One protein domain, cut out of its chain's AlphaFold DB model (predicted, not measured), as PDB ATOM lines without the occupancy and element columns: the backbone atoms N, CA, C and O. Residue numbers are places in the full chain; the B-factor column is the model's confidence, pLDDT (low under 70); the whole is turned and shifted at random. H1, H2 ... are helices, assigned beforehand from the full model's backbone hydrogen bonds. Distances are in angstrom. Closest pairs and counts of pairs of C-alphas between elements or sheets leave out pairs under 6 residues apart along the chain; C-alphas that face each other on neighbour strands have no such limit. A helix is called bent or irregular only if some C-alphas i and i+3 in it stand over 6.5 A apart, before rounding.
ATOM      1  N   MET A   4       6.958  25.290 115.336       77.06
ATOM      2  CA  MET A   4       8.035  25.171 116.329       77.06
ATOM      3  C   MET A   4       8.979  26.386 116.357       77.06
ATOM      4  O   MET A   4       9.525  26.731 117.399       77.06
ATOM      5  N   LYS A   5       9.195  27.031 115.205       72.69
ATOM      6  CA  LYS A   5      10.068  28.204 115.088       72.69
ATOM      7  C   LYS A   5       9.396  29.438 115.692       72.69
ATOM      8  O   LYS A   5      10.061  30.198 116.379       72.69
ATOM      9  N   GLU A   6       8.097  29.600 115.453       78.50
ATOM     10  CA  GLU A   6       7.276  30.668 116.046       78.50
ATOM     11  C   GLU A   6       7.232  30.531 117.571       78.50
ATOM     12  O   GLU A   6       7.606  31.469 118.266       78.50
ATOM     13  N   LEU A   7       6.964  29.323 118.083       81.06
ATOM     14  CA  LEU A   7       7.006  29.040 119.521       81.06
ATOM     15  C   LEU A   7       8.375  29.354 120.155       81.06
ATOM     16  O   LEU A   7       8.447  29.868 121.266       81.06
ATOM     17  N   MET A   8       9.482  29.052 119.466       80.56
ATOM     18  CA  MET A   8      10.824  29.345 119.981       80.56
ATOM     19  C   MET A   8      11.098  30.853 120.069       80.56
ATOM     20  O   MET A   8      11.726  31.296 121.031       80.56
ATOM     21  N   TYR A   9      10.624  31.628 119.089       82.69
ATOM     22  CA  TYR A   9      10.737  33.087 119.116       82.69
ATOM     23  C   TYR A   9       9.896  33.697 120.239       82.69
ATOM     24  O   TYR A   9      10.418  34.518 120.984       82.69
ATOM     25  N   GLU A  10       8.655  33.237 120.424       85.44
ATOM     26  CA  GLU A  10       7.782  33.686 121.520       85.44
ATOM     27  C   GLU A  10       8.420  33.417 122.893       85.44
ATOM     28  O   GLU A  10       8.502  34.310 123.735       85.44
ATOM     29  N   ILE A  11       8.986  32.220 123.098       86.88
ATOM     30  CA  ILE A  11       9.687  31.865 124.343       86.88
ATOM     31  C   ILE A  11      10.913  32.760 124.587       86.88
ATOM     32  O   ILE A  11      11.226  33.081 125.735       86.88
ATOM     33  N   GLN A  12      11.662  33.117 123.541       83.06
ATOM     34  CA  GLN A  12      12.815  34.014 123.677       83.06
ATOM     35  C   GLN A  12      12.385  35.448 123.995       83.06
ATOM     36  O   GLN A  12      13.012  36.089 124.835       83.06
ATOM     37  N   GLU A  13      11.305  35.924 123.378       84.94
ATOM     38  CA  GLU A  13      10.761  37.257 123.620       84.94
ATOM     39  C   GLU A  13      10.251  37.399 125.062       84.94
ATOM     40  O   GLU A  13      10.612  38.353 125.750       84.94
ATOM     41  N   GLU A  14       9.507  36.413 125.575       88.56
ATOM     42  CA  GLU A  14       9.053  36.401 126.973       88.56
ATOM     43  C   GLU A  14      10.222  36.391 127.968       88.56
ATOM     44  O   GLU A  14      10.184  37.087 128.984       88.56
ATOM     45  N   LYS A  15      11.293  35.643 127.669       88.38
ATOM     46  CA  LYS A  15      12.511  35.629 128.496       88.38
ATOM     47  C   LYS A  15      13.228  36.975 128.496       88.38
ATOM     48  O   LYS A  15      13.715  37.381 129.549       88.38
ATOM     49  N   GLY A  16      13.278  37.652 127.350       88.12
ATOM     50  CA  GLY A  16      13.819  39.006 127.246       88.12
ATOM     51  C   GLY A  16      13.009  39.995 128.076       88.12
ATOM     52  O   GLY A  16      13.575  40.682 128.921       88.12
ATOM     53  N   LYS A  17      11.678  39.989 127.932       89.88
ATOM     54  CA  LYS A  17      10.770  40.853 128.710       89.88
ATOM     55  C   LYS A  17      10.907  40.626 130.213       89.88
ATOM     56  O   LYS A  17      10.995  41.588 130.971       89.88
ATOM     57  N   ALA A  18      10.974  39.366 130.647       90.69
ATOM     58  CA  ALA A  18      11.169  39.025 132.053       90.69
ATOM     59  C   ALA A  18      12.528  39.507 132.590       90.69
ATOM     60  O   ALA A  18      12.589  40.059 133.685       90.69
ATOM     61  N   TRP A  19      13.606  39.340 131.815       93.50
ATOM     62  CA  TRP A  19      14.938  39.802 132.205       93.50
ATOM     63  C   TRP A  19      15.021  41.333 132.273       93.50
ATOM     64  O   TRP A  19      15.585  41.868 133.227       93.50
ATOM     65  N   ILE A  20      14.421  42.042 131.310       91.81
ATOM     66  CA  ILE A  20      14.350  43.509 131.311       91.81
ATOM     67  C   ILE A  20      13.556  43.995 132.526       91.81
ATOM     68  O   ILE A  20      14.044  44.852 133.248       91.81
ATOM     69  N   ALA A  21      12.398  43.399 132.827       90.69
ATOM     70  CA  ALA A  21      11.606  43.768 134.001       90.69
ATOM     71  C   ALA A  21      12.356  43.558 135.334       90.69
ATOM     72  O   ALA A  21      12.114  44.277 136.301       90.69
ATOM     73  N   GLU A  22      13.268  42.582 135.395       91.44
ATOM     74  CA  GLU A  22      14.098  42.318 136.575       91.44
ATOM     75  C   GLU A  22      15.283  43.292 136.706       91.44
ATOM     76  O   GLU A  22      15.588  43.738 137.813       91.44
ATOM     77  N   ASN A  23      15.949  43.636 135.599       90.00
ATOM     78  CA  ASN A  23      17.190  44.431 135.607       90.00
ATOM     79  C   ASN A  23      16.954  45.938 135.385       90.00
ATOM     80  O   ASN A  23      17.750  46.760 135.837       90.00
ATOM     81  N   TYR A  24      15.843  46.293 134.739       91.06
ATOM     82  CA  TYR A  24      15.418  47.644 134.376       91.06
ATOM     83  C   TYR A  24      13.932  47.857 134.745       91.06
ATOM     84  O   TYR A  24      13.087  48.027 133.867       91.06
ATOM     85  N   PRO A  25      13.578  47.848 136.046       87.81
ATOM     86  CA  PRO A  25      12.183  47.803 136.502       87.81
ATOM     87  C   PRO A  25      11.347  49.044 136.140       87.81
ATOM     88  O   PRO A  25      10.122  48.961 136.122       87.81
ATOM     89  N   ASP A  26      11.999  50.174 135.857       90.25
ATOM     90  CA  ASP A  26      11.354  51.451 135.521       90.25
ATOM     91  C   ASP A  26      11.229  51.687 134.001       90.25
ATOM     92  O   ASP A  26      10.830  52.771 133.574       90.25
ATOM     93  N   VAL A  27      11.610  50.708 133.173       88.81
ATOM     94  CA  VAL A  27      11.646  50.838 131.710       88.81
ATOM     95  C   VAL A  27      10.380  50.249 131.080       88.81
ATOM     96  O   VAL A  27      10.037  49.090 131.310       88.81
ATOM     97  N   GLU A  28       9.682  51.052 130.270       86.81
ATOM     98  CA  GLU A  28       8.421  50.679 129.614       86.81
ATOM     99  C   GLU A  28       8.634  50.240 128.158       86.81
ATOM    100  O   GLU A  28       9.410  50.839 127.417       86.81
ATOM    101  N   GLU A  29       7.902  49.214 127.717       85.38
ATOM    102  CA  GLU A  29       7.992  48.694 126.349       85.38
ATOM    103  C   GLU A  29       7.671  49.774 125.298       85.38
ATOM    104  O   GLU A  29       6.625  50.424 125.340       85.38
ATOM    105  N   GLY A  30       8.579  49.951 124.333       84.88
ATOM    106  CA  GLY A  30       8.453  50.937 123.256       84.88
ATOM    107  C   GLY A  30       9.082  52.307 123.538       84.88
ATOM    108  O   GLY A  30       8.938  53.208 122.706       84.88
ATOM    109  N   THR A  31       9.777  52.487 124.668       90.44
ATOM    110  CA  THR A  31      10.615  53.675 124.904       90.44
ATOM    111  C   THR A  31      12.053  53.466 124.399       90.44
ATOM    112  O   THR A  31      12.500  52.328 124.260       90.44
ATOM    113  N   PRO A  32      12.830  54.539 124.152       90.81
ATOM    114  CA  PRO A  32      14.251  54.408 123.814       90.81
ATOM    115  C   PRO A  32      15.066  53.646 124.870       90.81
ATOM    116  O   PRO A  32      16.023  52.953 124.542       90.81
ATOM    117  N   GLU A  33      14.692  53.759 126.143       89.38
ATOM    118  CA  GLU A  33      15.322  53.036 127.249       89.38
ATOM    119  C   GLU A  33      15.050  51.527 127.178       89.38
ATOM    120  O   GLU A  33      15.911  50.735 127.558       89.38
ATOM    121  N   TRP A  34      13.891  51.120 126.647       90.94
ATOM    122  CA  TRP A  34      13.576  49.715 126.393       90.94
ATOM    123  C   TRP A  34      14.441  49.127 125.289       90.94
ATOM    124  O   TRP A  34      14.935  48.011 125.436       90.94
ATOM    125  N   ASP A  35      14.676  49.885 124.218       90.69
ATOM    126  CA  ASP A  35      15.561  49.450 123.136       90.69
ATOM    127  C   ASP A  35      16.997  49.229 123.648       90.69
ATOM    128  O   ASP A  35      17.628  48.234 123.292       90.69
ATOM    129  N   ILE A  36      17.481  50.089 124.554       91.81
ATOM    130  CA  ILE A  36      18.785  49.921 125.221       91.81
ATOM    131  C   ILE A  36      18.791  48.665 126.107       91.81
ATOM    132  O   ILE A  36      19.712  47.857 126.024       91.81
ATOM    133  N   ALA A  37      17.755  48.454 126.924       91.12
ATOM    134  CA  ALA A  37      17.661  47.268 127.778       91.12
ATOM    135  C   ALA A  37      17.567  45.959 126.965       91.12
ATOM    136  O   ALA A  37      18.108  44.926 127.368       91.12
ATOM    137  N   ALA A  38      16.914  45.997 125.801       90.94
ATOM    138  CA  ALA A  38      16.869  44.884 124.860       90.94
ATOM    139  C   ALA A  38      18.236  44.619 124.204       90.94
ATOM    140  O   ALA A  38      18.614  43.456 124.035       90.94
ATOM    141  N   GLU A  39      19.003  45.663 123.878       92.62
ATOM    142  CA  GLU A  39      20.380  45.540 123.381       92.62
ATOM    143  C   GLU A  39      21.322  44.952 124.446       92.62
ATOM    144  O   GLU A  39      22.123  44.064 124.137       92.62
ATOM    145  N   ASP A  40      21.176  45.354 125.710       92.50
ATOM    146  CA  ASP A  40      21.922  44.780 126.835       92.50
ATOM    147  C   ASP A  40      21.588  43.295 127.039       92.50
ATOM    148  O   ASP A  40      22.489  42.470 127.229       92.50
ATOM    149  N   TYR A  41      20.305  42.925 126.944       91.44
ATOM    150  CA  TYR A  41      19.880  41.525 126.988       91.44
ATOM    151  C   TYR A  41      20.497  40.714 125.842       91.44
ATOM    152  O   TYR A  41      21.038  39.632 126.073       91.44
ATOM    153  N   SER A  42      20.463  41.245 124.615       91.00
ATOM    154  CA  SER A  42      21.088  40.608 123.449       91.00
ATOM    155  C   SER A  42      22.592  40.419 123.655       91.00
ATOM    156  O   SER A  42      23.105  39.317 123.472       91.00
ATOM    157  N   SER A  43      23.287  41.461 124.116       92.56
ATOM    158  CA  SER A  43      24.726  41.425 124.403       92.56
ATOM    159  C   SER A  43      25.070  40.395 125.483       92.56
ATOM    160  O   SER A  43      26.075  39.688 125.389       92.56
ATOM    161  N   MET A  44      24.222  40.265 126.509       93.00
ATOM    162  CA  MET A  44      24.359  39.224 127.525       93.00
ATOM    163  C   MET A  44      24.203  37.822 126.921       93.00
ATOM    164  O   MET A  44      24.974  36.929 127.277       93.00
ATOM    165  N   LEU A  45      23.224  37.597 126.037       90.00
ATOM    166  CA  LEU A  45      23.050  36.296 125.382       90.00
ATOM    167  C   LEU A  45      24.266  35.930 124.531       90.00
ATOM    168  O   LEU A  45      24.751  34.805 124.653       90.00
ATOM    169  N   ASP A  46      24.781  36.867 123.736       91.19
ATOM    170  CA  ASP A  46      25.985  36.657 122.928       91.19
ATOM    171  C   ASP A  46      27.171  36.273 123.822       91.19
ATOM    172  O   ASP A  46      27.823  35.253 123.599       91.19
ATOM    173  N   TYR A  47      27.373  36.998 124.926       87.69
ATOM    174  CA  TYR A  47      28.403  36.673 125.914       87.69
ATOM    175  C   TYR A  47      28.228  35.280 126.550       87.69
ATOM    176  O   TYR A  47      29.211  34.581 126.812       87.69
ATOM    177  N   LEU A  48      26.992  34.846 126.819       87.62
ATOM    178  CA  LEU A  48      26.712  33.508 127.351       87.62
ATOM    179  C   LEU A  48      26.986  32.409 126.319       87.62
ATOM    180  O   LEU A  48      27.511  31.356 126.686       87.62
ATOM    181  N   VAL A  49      26.655  32.648 125.048       88.31
ATOM    182  CA  VAL A  49      26.965  31.731 123.945       88.31
ATOM    183  C   VAL A  49      28.474  31.602 123.781       88.31
ATOM    184  O   VAL A  49      28.986  30.486 123.822       88.31
ATOM    185  N   GLU A  50      29.199  32.720 123.705       84.44
ATOM    186  CA  GLU A  50      30.662  32.726 123.606       84.44
ATOM    187  C   GLU A  50      31.319  31.979 124.776       84.44
ATOM    188  O   GLU A  50      32.245  31.186 124.582       84.44
ATOM    189  N   GLN A  51      30.823  32.174 126.004       82.19
ATOM    190  CA  GLN A  51      31.300  31.426 127.167       82.19
ATOM    191  C   GLN A  51      31.027  29.926 127.060       82.19
ATOM    192  O   GLN A  51      31.901  29.125 127.397       82.19
ATOM    193  N   ALA A  52      29.831  29.536 126.615       81.38
ATOM    194  CA  ALA A  52      29.470  28.135 126.448       81.38
ATOM    195  C   ALA A  52      30.328  27.459 125.369       81.38
ATOM    196  O   ALA A  52      30.829  26.357 125.591       81.38
TER     197      ALA A  52
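What this domain is: This is residues 4 to 52 of the 268 residues of an uncharacterized protein of Cedecea sp. NFIX57 (UniProt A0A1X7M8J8). Two long helices, H2 and H1, make an open V. H1 meets H2 with its later part, an eight-residue link bridges them at the closed end, and the free arms of the V are residues 46 to 52 of H2 and residues 4 to 12 of H1, which stick out well away from each other. The printed part has 49 residues with two named helices, H1 then H2 along the chain, and no named strand; the class is all helix. It is only just compact, close to loose, with a radius of gyration of the C-alphas of 11.6 A, and the C-alphas span 30 by 26 by 16 A.

How they stand to each other: H2, residues 32 to 52, is the longest helix, and it touches H1, residues 4 to 23, with 7 pairs of C-alphas within 8 A. The closest C-alphas of the two are those of Ile 20 and Ala 37, 6.1 A apart. H2 touches H1 with residues 34 to 41 alone, and H1 touches H2 with residues 16 to 20 alone. Their lines stand at a steep tilt of 69 degrees, only just short of about perpendicular, and they run opposite ways. In H1 and H2 every O i to N i+4 pair is within hydrogen-bond range.

Where its parts are: H2 has 21 residues and measures 30.5 A from C-alpha 32 at (14.251, 54.408, 123.814) to C-alpha 52 at (29.470, 28.135, 126.448). H1 has 20 residues and measures 28.7 A, beginning with C-alpha 4 at (8.035, 25.171, 116.329). Neither helix is bent.

The domain as a whole: The two C-alphas farthest apart are those of Met 4 and Asp 26, 32.7 A. The printed part has no cut, and the link from H1 to H2 is short. Without the stretches that stand free, residues 4 to 12 and 46 to 52, the body spans 21 by 15 by 14 A. The mean pLDDT of the printed part is 87.8, and no printed residue is under 70.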